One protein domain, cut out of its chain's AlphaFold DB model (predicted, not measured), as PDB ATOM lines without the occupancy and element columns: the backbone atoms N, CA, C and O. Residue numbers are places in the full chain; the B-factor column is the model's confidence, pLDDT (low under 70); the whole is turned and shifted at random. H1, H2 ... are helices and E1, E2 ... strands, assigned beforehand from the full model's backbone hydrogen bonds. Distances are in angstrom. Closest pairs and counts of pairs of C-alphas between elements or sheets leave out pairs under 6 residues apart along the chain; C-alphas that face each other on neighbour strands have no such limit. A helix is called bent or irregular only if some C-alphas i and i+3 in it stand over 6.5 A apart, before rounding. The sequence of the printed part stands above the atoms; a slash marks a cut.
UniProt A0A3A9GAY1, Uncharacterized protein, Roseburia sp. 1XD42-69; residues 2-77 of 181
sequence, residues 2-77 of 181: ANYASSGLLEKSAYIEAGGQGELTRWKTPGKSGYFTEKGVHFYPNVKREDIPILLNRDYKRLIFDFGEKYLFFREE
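What this domain is: This is residues 2 to 77 of the 181 residues of an uncharacterized protein of Roseburia sp. 1XD42-69 (UniProt A0A3A9GAY1). A twisted sheet of four strands forms the core, with the short helices H1 and H2 over one face and H3 over the other. H1 and H4 sit toward opposite ends of the strands. The printed part has 76 residues with four named helices and four named strands, in the order H1 E1 H2 E2 E3 H3 E4 H4; the class is mixed, helices and strands, and the mixed sheet runs E2 E3 E1 E4. It is compact, with a radius of gyration of the C-alphas of 11.9 A and spans of 32 by 26 by 22 A.

Where its parts are: H1, residues 2 to 9, begins at C-alpha 2 (-16.630, 14.834, 52.318). E1 is residues 13 to 18, 15.6 A; H2 23 to 27; E2 36 to 38; E3 41 to 47, 15.5 A; H3 49 to 56, 11.5 A; E4 62 to 66, 13.0 A. H4, residues 68 to 77, 13.1 A, ends at C-alpha 77 (-1.101, 23.879, 52.370).

How they stand to each other: E1 is parallel to E3 (N 15 and O 42, 2.9 A) and to E4 (N 16 and O 64, 2.8 A). E2 and E3 form an antiparallel hairpin (N 38 and O 41, 3.0 A). E3, H3 and E4 form a split strand-helix-strand unit, two strands running the same way with E1 between them, and its crossover is right-handed. H1 and H2 are on the same face, at heights over the sheet of 6.7 A and 7.7 A; the closest C-alphas of H2 and E3, Leu 24 and Pro 45, are 4.9 A apart. H3, on the opposite face at 8.9 A, runs along E1, at 6 degrees on the local plane. H4 only grazes the sheet. H3 is only just irregular, C-alphas 50 and 53 being 6.9 A apart, and H4 is irregular, C-alphas 73 and 76 being 8.3 A apart. Every O i to N i+4 pair is within hydrogen-bond range in H1 and H2, 2 of 4 in H3 and 1 of 6 in H4, which has 5 of 7 O i to N i+3 pairs within range.

The domain as a whole: The farthest C-alphas, Gly 8 and Phe 73, are 31.6 A apart. The printed part has no cut and no long link, and no printed residue is under 70 in pLDDT.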
ATOM      1  N   ALA A   2     -16.429  14.596  53.759       95.12
ATOM      2  CA  ALA A   2     -16.630  14.834  52.318       95.12
ATOM      3  C   ALA A   2     -17.996  14.354  51.809       95.12
ATOM      4  O   ALA A   2     -18.672  15.065  51.075       95.12
ATOM      5  N   ASN A   3     -18.451  13.190  52.283       93.88
ATOM      6  CA  ASN A   3     -19.783  12.697  51.949       93.88
ATOM      7  C   ASN A   3     -20.917  13.594  52.484       93.88
ATOM      8  O   ASN A   3     -21.950  13.712  51.837       93.88
ATOM      9  N   TYR A   4     -20.730  14.254  53.634       94.69
ATOM     10  CA  TYR A   4     -21.720  15.207  54.147       94.69
ATOM     11  C   TYR A   4     -21.769  16.481  53.307       94.69
ATOM     12  O   TYR A   4     -22.856  16.936  52.983       94.69
ATOM     13  N   ALA A   5     -20.616  17.012  52.890       95.25
ATOM     14  CA  ALA A   5     -20.579  18.145  51.968       95.25
ATOM     15  C   ALA A   5     -21.267  17.803  50.629       95.25
ATOM     16  O   ALA A   5     -22.142  18.536  50.182       95.25
ATOM     17  N   SER A   6     -20.967  16.635  50.051       95.38
ATOM     18  CA  SER A   6     -21.593  16.167  48.804       95.38
ATOM     19  C   SER A   6     -23.094  15.910  48.940       95.38
ATOM     20  O   SER A   6     -23.895  16.507  48.233       95.38
ATOM     21  N   SER A   7     -23.502  15.039  49.863       91.62
ATOM     22  CA  SER A   7     -24.894  14.569  49.931       91.62
ATOM     23  C   SER A   7     -25.790  15.449  50.804       91.62
ATOM     24  O   SER A   7     -26.983  15.554  50.546       91.62
ATOM     25  N   GLY A   8     -25.239  16.041  51.865       90.19
ATOM     26  CA  GLY A   8     -25.981  16.854  52.832       90.19
ATOM     27  C   GLY A   8     -26.052  18.333  52.461       90.19
ATOM     28  O   GLY A   8     -27.079  18.958  52.703       90.19
ATOM     29  N   LEU A   9     -24.988  18.880  51.861       92.94
ATOM     30  CA  LEU A   9     -24.919  20.285  51.436       92.94
ATOM     31  C   LEU A   9     -25.009  20.466  49.911       92.94
ATOM     32  O   LEU A   9     -25.052  21.599  49.440       92.94
ATOM     33  N   LEU A  10     -25.064  19.371  49.140       94.19
ATOM     34  CA  LEU A  10     -25.125  19.383  47.670       94.19
ATOM     35  C   LEU A  10     -23.924  20.087  47.019       94.19
ATOM     36  O   LEU A  10     -24.021  20.663  45.935       94.19
ATOM     37  N   GLU A  11     -22.766  20.033  47.678       95.50
ATOM     38  CA  GLU A  11     -21.541  20.673  47.220       95.50
ATOM     39  C   GLU A  11     -20.673  19.715  46.403       95.50
ATOM     40  O   GLU A  11     -20.352  18.604  46.835       95.50
ATOM     41  N   LYS A  12     -20.169  20.180  45.257       97.12
ATOM     42  CA  LYS A  12     -19.137  19.451  44.515       97.12
ATOM     43  C   LYS A  12     -17.874  19.347  45.367       97.12
ATOM     44  O   LYS A  12     -17.207  20.350  45.635       97.12
ATOM     45  N   SER A  13     -17.574  18.126  45.799       97.69
ATOM     46  CA  SER A  13     -16.621  17.860  46.876       97.69
ATOM     47  C   SER A  13     -15.539  16.869  46.462       97.69
ATOM     48  O   SER A  13     -15.810  15.896  45.754       97.69
ATOM     49  N   ALA A  14     -14.326  17.064  46.975       97.88
ATOM     50  CA  ALA A  14     -13.256  16.079  46.885       97.88
ATOM     51  C   ALA A  14     -12.619  15.785  48.247       97.88
ATOM     52  O   ALA A  14     -12.514  16.658  49.111       97.88
ATOM     53  N   TYR A  15     -12.177  14.541  48.404       97.31
ATOM     54  CA  TYR A  15     -11.323  14.089  49.495       97.31
ATOM     55  C   TYR A  15      -9.938  13.780  48.942       97.31
ATOM     56  O   TYR A  15      -9.806  13.079  47.936       97.31
ATOM     57  N   ILE A  16      -8.912  14.294  49.602       96.38
ATOM     58  CA  ILE A  16      -7.530  14.226  49.156       96.38
ATOM     59  C   ILE A  16      -6.698  13.596  50.262       96.38
ATOM     60  O   ILE A  16      -6.512  14.208  51.309       96.38
ATOM     61  N   GLU A  17      -6.177  12.399  50.014       95.56
ATOM     62  CA  GLU A  17      -5.156  11.794  50.865       95.56
ATOM     63  C   GLU A  17      -3.781  12.318  50.428       95.56
ATOM     64  O   GLU A  17      -3.219  11.920  49.398       95.56
ATOM     65  N   ALA A  18      -3.264  13.281  51.187       92.62
ATOM     66  CA  ALA A  18      -2.011  13.956  50.904       92.62
ATOM     67  C   ALA A  18      -0.827  13.130  51.430       92.62
ATOM     68  O   ALA A  18      -0.748  12.773  52.605       92.62
ATOM     69  N   GLY A  19       0.125  12.827  50.547       81.69
ATOM     70  CA  GLY A  19       1.321  12.053  50.898       81.69
ATOM     71  C   GLY A  19       1.122  10.534  50.962       81.69
ATOM     72  O   GLY A  19       2.047   9.847  51.411       81.69
ATOM     73  N   GLY A  20      -0.045  10.043  50.512       74.25
ATOM     74  CA  GLY A  20      -0.324   8.643  50.173       74.25
ATOM     75  C   GLY A  20       0.009   7.653  51.285       74.25
ATOM     76  O   GLY A  20       0.954   6.876  51.162       74.25
ATOM     77  N   GLN A  21      -0.750   7.688  52.378       78.06
ATOM     78  CA  GLN A  21      -0.603   6.750  53.500       78.06
ATOM     79  C   GLN A  21      -1.165   5.355  53.170       78.06
ATOM     80  O   GLN A  21      -0.825   4.375  53.826       78.06
ATOM     81  N   GLY A  22      -1.939   5.254  52.089       84.50
ATOM     82  CA  GLY A  22      -2.376   4.022  51.452       84.50
ATOM     83  C   GLY A  22      -3.809   3.619  51.778       84.50
ATOM     84  O   GLY A  22      -4.278   2.640  51.199       84.50
ATOM     85  N   GLU A  23      -4.527   4.342  52.638       88.31
ATOM     86  CA  GLU A  23      -5.864   3.941  53.093       88.31
ATOM     87  C   GLU A  23      -6.882   3.958  51.947       88.31
ATOM     88  O   GLU A  23      -7.551   2.955  51.687       88.31
ATOM     89  N   LEU A  24      -6.935   5.035  51.161       92.31
ATOM     90  CA  LEU A  24      -7.790   5.073  49.974       92.31
ATOM     91  C   LEU A  24      -7.327   4.105  48.880       92.31
ATOM     92  O   LEU A  24      -8.161   3.532  48.181       92.31
ATOM     93  N   THR A  25      -6.014   3.893  48.740       89.88
ATOM     94  CA  THR A  25      -5.464   2.947  47.750       89.88
ATOM     95  C   THR A  25      -5.859   1.504  48.082       89.88
ATOM     96  O   THR A  25      -6.138   0.722  47.176       89.88
ATOM     97  N   ARG A  26      -5.928   1.157  49.375       91.69
ATOM     98  CA  ARG A  26      -6.435  -0.136  49.866       91.69
ATOM     99  C   ARG A  26      -7.937  -0.283  49.658       91.69
ATOM    100  O   ARG A  26      -8.412  -1.395  49.453       91.69
ATOM    101  N   TRP A  27      -8.675   0.821  49.725       90.94
ATOM    102  CA  TRP A  27     -10.120   0.801  49.554       90.94
ATOM    103  C   TRP A  27     -10.539   0.615  48.091       90.94
ATOM    104  O   TRP A  27     -11.368  -0.252  47.806       90.94
ATOM    105  N   LYS A  28     -10.004   1.414  47.155       93.19
ATOM    106  CA  LYS A  28     -10.414   1.362  45.742       93.19
ATOM    107  C   LYS A  28      -9.333   1.900  44.806       93.19
ATOM    108  O   LYS A  28      -8.738   2.949  45.042       93.19
ATOM    109  N   THR A  29      -9.131   1.212  43.685       90.94
ATOM    110  CA  THR A  29      -8.182   1.639  42.650       90.94
ATOM    111  C   THR A  29      -8.704   2.882  41.914       90.94
ATOM    112  O   THR A  29      -9.840   2.860  41.424       90.94
ATOM    113  N   PRO A  30      -7.911   3.965  41.798       92.50
ATOM    114  CA  PRO A  30      -8.302   5.143  41.031       92.50
ATOM    115  C   PRO A  30      -8.340   4.852  39.524       92.50
ATOM    116  O   PRO A  30      -7.612   4.000  39.013       92.50
ATOM    117  N   GLY A  31      -9.175   5.595  38.796       90.62
ATOM    118  CA  GLY A  31      -9.192   5.561  37.335       90.62
ATOM    119  C   GLY A  31      -8.024   6.333  36.713       90.62
ATOM    120  O   GLY A  31      -7.171   6.890  37.404       90.62
ATOM    121  N   LYS A  32      -8.030   6.453  35.377       89.25
ATOM    122  CA  LYS A  32      -7.011   7.209  34.613       89.25
ATOM    123  C   LYS A  32      -6.880   8.678  35.038       89.25
ATOM    124  O   LYS A  32      -5.843   9.285  34.821       89.25
ATOM    125  N   SER A  33      -7.925   9.246  35.635       88.31
ATOM    126  CA  SER A  33      -7.945  10.613  36.156       88.31
ATOM    127  C   SER A  33      -7.219  10.787  37.499       88.31
ATOM    128  O   SER A  33      -7.178  11.905  38.018       88.31
ATOM    129  N   GLY A  34      -6.690   9.708  38.088       92.06
ATOM    130  CA  GLY A  34      -6.012   9.730  39.387       92.06
ATOM    131  C   GLY A  34      -6.956   9.779  40.594       92.06
ATOM    132  O   GLY A  34      -6.499   9.986  41.713       92.06
ATOM    133  N   TYR A  35      -8.262   9.588  40.386       95.69
ATOM    134  CA  TYR A  35      -9.264   9.485  41.450       95.69
ATOM    135  C   TYR A  35     -10.317   8.427  41.125       95.69
ATOM    136  O   TYR A  35     -10.448   7.984  39.981       95.69
ATOM    137  N   PHE A  36     -11.095   8.046  42.132       96.12
ATOM    138  CA  PHE A  36     -12.353   7.322  41.954       96.12
ATOM    139  C   PHE A  36     -13.516   8.128  42.538       96.12
ATOM    140  O   PHE A  36     -13.322   8.996  43.390       96.12
ATOM    141  N   THR A  37     -14.730   7.843  42.070       95.38
ATOM    142  CA  THR A  37     -15.949   8.506  42.547       95.38
ATOM    143  C   THR A  37     -16.750   7.562  43.432       95.38
ATOM    144  O   THR A  37     -16.920   6.386  43.099       95.38
ATOM    145  N   GLU A  38     -17.258   8.085  44.546       94.12
ATOM    146  CA  GLU A  38     -18.190   7.386  45.433       94.12
ATOM    147  C   GLU A  38     -19.158   8.405  46.052       94.12
ATOM    148  O   GLU A  38     -18.725   9.439  46.559       94.12
ATOM    149  N   LYS A  39     -20.474   8.155  45.967       91.06
ATOM    150  CA  LYS A  39     -21.536   9.064  46.467       91.06
ATOM    151  C   LYS A  39     -21.331  10.554  46.104       91.06
ATOM    152  O   LYS A  39     -21.497  11.451  46.930       91.06
ATOM    153  N   GLY A  40     -20.940  10.820  44.856       92.81
ATOM    154  CA  GLY A  40     -20.732  12.181  44.337       92.81
ATOM    155  C   GLY A  40     -19.436  12.868  44.788       92.81
ATOM    156  O   GLY A  40     -19.185  14.001  44.390       92.81
ATOM    157  N   VAL A  41     -18.591  12.193  45.570       97.25
ATOM    158  CA  VAL A  41     -17.283  12.698  46.006       97.25
ATOM    159  C   VAL A  41     -16.181  12.111  45.129       97.25
ATOM    160  O   VAL A  41     -16.185  10.912  44.841       97.25
ATOM    161  N   HIS A  42     -15.210  12.939  44.745       97.62
ATOM    162  CA  HIS A  42     -13.967  12.481  44.120       97.62
ATOM    163  C   HIS A  42     -12.899  12.204  45.186       97.62
ATOM    164  O   HIS A  42     -12.533  13.098  45.947       97.62
ATOM    165  N   PHE A  43     -12.396  10.972  45.239       97.12
ATOM    166  CA  PHE A  43     -11.380  10.529  46.193       97.12
ATOM    167  C   PHE A  43     -10.028  10.381  45.501       97.12
ATOM    168  O   PHE A  43      -9.874   9.547  44.606       97.12
ATOM    169  N   TYR A  44      -9.056  11.185  45.926       96.62
ATOM    170  CA  TYR A  44      -7.689  11.167  45.419       96.62
ATOM    171  C   TYR A  44      -6.778  10.423  46.409       96.62
ATOM    172  O   TYR A  44      -6.494  10.963  47.478       96.62
ATOM    173  N   PRO A  45      -6.326   9.198  46.084       94.50
ATOM    174  CA  PRO A  45      -5.675   8.314  47.050       94.50
ATOM    175  C   PRO A  45      -4.187   8.589  47.288       94.50
ATOM    176  O   PRO A  45      -3.618   8.070  48.241       94.50
ATOM    177  N   ASN A  46      -3.526   9.338  46.407       89.62
ATOM    178  CA  ASN A  46      -2.099   9.613  46.530       89.62
ATOM    179  C   ASN A  46      -1.762  10.946  45.860       89.62
ATOM    180  O   ASN A  46      -1.283  10.980  44.726       89.62
ATOM    181  N   VAL A  47      -2.080  12.044  46.540       93.19
ATOM    182  CA  VAL A  47      -1.771  13.389  46.046       93.19
ATOM    183  C   VAL A  47      -0.429  13.832  46.593       93.19
ATOM    184  O   VAL A  47      -0.209  13.840  47.810       93.19
ATOM    185  N   LYS A  48       0.465  14.231  45.688       92.19
ATOM    186  CA  LYS A  48       1.728  14.855  46.060       92.19
ATOM    187  C   LYS A  48       1.539  16.356  46.252       92.19
ATOM    188  O   LYS A  48       0.589  16.948  45.743       92.19
ATOM    189  N   ARG A  49       2.449  16.985  46.995       92.50
ATOM    190  CA  ARG A  49       2.344  18.410  47.340       92.50
ATOM    191  C   ARG A  49       2.316  19.296  46.093       92.50
ATOM    192  O   ARG A  49       1.540  20.242  46.031       92.50
ATOM    193  N   GLU A  50       3.108  18.943  45.091       93.19
ATOM    194  CA  GLU A  50       3.196  19.600  43.789       93.19
ATOM    195  C   GLU A  50       1.888  19.568  42.978       93.19
ATOM    196  O   GLU A  50       1.659  20.463  42.166       93.19
ATOM    197  N   ASP A  51       0.996  18.606  43.234       93.00
ATOM    198  CA  ASP A  51      -0.283  18.471  42.526       93.00
ATOM    199  C   ASP A  51      -1.419  19.269  43.195       93.00
ATOM    200  O   ASP A  51      -2.469  19.506  42.587       93.00
ATOM    201  N   ILE A  52      -1.232  19.711  44.444       94.75
ATOM    202  CA  ILE A  52      -2.256  20.429  45.221       94.75
ATOM    203  C   ILE A  52      -2.718  21.720  44.521       94.75
ATOM    204  O   ILE A  52      -3.934  21.906  44.415       94.75
ATOM    205  N   PRO A  53      -1.839  22.577  43.958       94.69
ATOM    206  CA  PRO A  53      -2.273  23.768  43.226       94.69
ATOM    207  C   PRO A  53      -3.222  23.468  42.059       94.69
ATOM    208  O   PRO A  53      -4.138  24.245  41.795       94.69
ATOM    209  N   ILE A  54      -3.054  22.330  41.378       94.19
ATOM    210  CA  ILE A  54      -3.955  21.913  40.294       94.19
ATOM    211  C   ILE A  54      -5.341  21.602  40.862       94.19
ATOM    212  O   ILE A  54      -6.348  21.996  40.277       94.19
ATOM    213  N   LEU A  55      -5.409  20.917  42.007       94.81
ATOM    214  CA  LEU A  55      -6.675  20.591  42.671       94.81
ATOM    215  C   LEU A  55      -7.383  21.836  43.211       94.81
ATOM    216  O   LEU A  55      -8.604  21.919  43.089       94.81
ATOM    217  N   LEU A  56      -6.633  22.811  43.737       95.00
ATOM    218  CA  LEU A  56      -7.165  24.098  44.200       95.00
ATOM    219  C   LEU A  56      -7.795  24.926  43.064       95.00
ATOM    220  O   LEU A  56      -8.717  25.690  43.316       95.00
ATOM    221  N   ASN A  57      -7.323  24.764  41.823       95.44
ATOM    222  CA  ASN A  57      -7.865  25.450  40.642       95.44
ATOM    223  C   ASN A  57      -9.035  24.709  39.975       95.44
ATOM    224  O   ASN A  57      -9.562  25.165  38.959       95.44
ATOM    225  N   ARG A  58      -9.443  23.549  40.498       95.38
ATOM    226  CA  ARG A  58     -10.637  22.857  40.004       95.38
ATOM    227  C   ARG A  58     -11.888  23.476  40.606       95.38
ATOM    228  O   ARG A  58     -11.877  24.011  41.707       95.38
ATOM    229  N   ASP A  59     -12.991  23.321  39.887       95.81
ATOM    230  CA  ASP A  59     -14.325  23.737  40.314       95.81
ATOM    231  C   ASP A  59     -14.864  22.802  41.417       95.81
ATOM    232  O   ASP A  59     -15.758  21.986  41.193       95.81
ATOM    233  N   TYR A  60     -14.243  22.843  42.595       97.44
ATOM    234  CA  TYR A  60     -14.735  22.213  43.812       97.44
ATOM    235  C   TYR A  60     -15.189  23.288  44.781       97.44
ATOM    236  O   TYR A  60     -14.457  24.224  45.087       97.44
ATOM    237  N   LYS A  61     -16.386  23.096  45.330       96.25
ATOM    238  CA  LYS A  61     -16.878  23.917  46.430       96.25
ATOM    239  C   LYS A  61     -16.234  23.506  47.755       96.25
ATOM    240  O   LYS A  61     -15.993  24.362  48.602       96.25
ATOM    241  N   ARG A  62     -15.925  22.212  47.918       96.50
ATOM    242  CA  ARG A  62     -15.276  21.666  49.116       96.50
ATOM    243  C   ARG A  62     -14.081  20.786  48.772       96.50
ATOM    244  O   ARG A  62     -14.217  19.789  48.063       96.50
ATOM    245  N   LEU A  63     -12.934  21.100  49.363       97.50
ATOM    246  CA  LEU A  63     -11.757  20.234  49.379       97.50
ATOM    247  C   LEU A  63     -11.470  19.810  50.813       97.50
ATOM    248  O   LEU A  63     -11.376  20.649  51.707       97.50
ATOM    249  N   ILE A  64     -11.349  18.504  51.033       97.00
ATOM    250  CA  ILE A  64     -10.990  17.938  52.332       97.00
ATOM    251  C   ILE A  64      -9.639  17.267  52.192       97.00
ATOM    252  O   ILE A  64      -9.530  16.234  51.536       97.00
ATOM    253  N   PHE A  65      -8.633  17.868  52.813       96.44
ATOM    254  CA  PHE A  65      -7.292  17.316  52.868       96.44
ATOM    255  C   PHE A  65      -7.125  16.468  54.121       96.44
ATOM    256  O   PHE A  65      -7.360  16.929  55.237       96.44
ATOM    257  N   ASP A  66      -6.693  15.237  53.910       95.25
ATOM    258  CA  ASP A  66      -6.172  14.357  54.935       95.25
ATOM    259  C   ASP A  66      -4.655  14.300  54.787       95.25
ATOM    260  O   ASP A  66      -4.123  13.715  53.844       95.25
ATOM    261  N   PHE A  67      -3.963  14.982  55.697       93.62
ATOM    262  CA  PHE A  67      -2.504  15.035  55.722       93.62
ATOM    263  C   PHE A  67      -1.883  13.918  56.580       93.62
ATOM    264  O   PHE A  67      -0.672  13.682  56.502       93.62
ATOM    265  N   GLY A  68      -2.701  13.256  57.411       90.00
ATOM    266  CA  GLY A  68      -2.298  12.341  58.480       90.00
ATOM    267  C   GLY A  68      -1.021  12.757  59.226       90.00
ATOM    268  O   GLY A  68      -0.778  13.934  59.485       90.00
ATOM    269  N   GLU A  69      -0.169  11.788  59.567       85.62
ATOM    270  CA  GLU A  69       1.051  12.031  60.360       85.62
ATOM    271  C   GLU A  69       2.116  12.893  59.656       85.62
ATOM    272  O   GLU A  69       2.948  13.518  60.312       85.62
ATOM    273  N   LYS A  70       2.084  12.988  58.320       85.38
ATOM    274  CA  LYS A  70       3.049  13.773  57.529       85.38
ATOM    275  C   LYS A  70       2.673  15.255  57.419       85.38
ATOM    276  O   LYS A  70       3.218  15.956  56.568       85.38
ATOM    277  N   TYR A  71       1.763  15.748  58.258       88.75
ATOM    278  CA  TYR A  71       1.203  17.099  58.163       88.75
ATOM    279  C   TYR A  71       2.259  18.216  58.097       88.75
ATOM    280  O   TYR A  71       2.085  19.170  57.342       88.75
ATOM    281  N   LEU A  72       3.396  18.075  58.790       90.06
ATOM    282  CA  LEU A  72       4.486  19.059  58.750       90.06
ATOM    283  C   LEU A  72       5.056  19.267  57.335       90.06
ATOM    284  O   LEU A  72       5.392  20.392  56.968       90.06
ATOM    285  N   PHE A  73       5.090  18.224  56.496       92.56
ATOM    286  CA  PHE A  73       5.522  18.338  55.097       92.56
ATOM    287  C   PHE A  73       4.561  19.187  54.249       92.56
ATOM    288  O   PHE A  73       4.947  19.739  53.218       92.56
ATOM    289  N   PHE A  74       3.318  19.329  54.709       94.00
ATOM    290  CA  PHE A  74       2.248  20.080  54.062       94.00
ATOM    291  C   PHE A  74       1.895  21.373  54.809       94.00
ATOM    292  O   PHE A  74       0.834  21.942  54.560       94.00
ATOM    293  N   ARG A  75       2.777  21.875  55.690       93.50
ATOM    294  CA  ARG A  75       2.539  23.076  56.512       93.50
ATOM    295  C   ARG A  75       1.938  24.243  55.722       93.50
ATOM    296  O   ARG A  75       0.943  24.817  56.145       93.50
ATOM    297  N   GLU A  76       2.506  24.586  54.567       93.31
ATOM    298  CA  GLU A  76       2.001  25.689  53.730       93.31
ATOM    299  C   GLU A  76       0.576  25.456  53.215       93.31
ATOM    300  O   GLU A  76      -0.229  26.385  53.190       93.31
ATOM    301  N   GLU A  77       0.240  24.220  52.847       94.62
ATOM    302  CA  GLU A  77      -1.101  23.879  52.370       94.62
ATOM    303  C   GLU A  77      -2.111  23.875  53.522       94.62
ATOM    304  O   GLU A  77      -3.221  24.374  53.365       94.62
TER     305      GLU A  77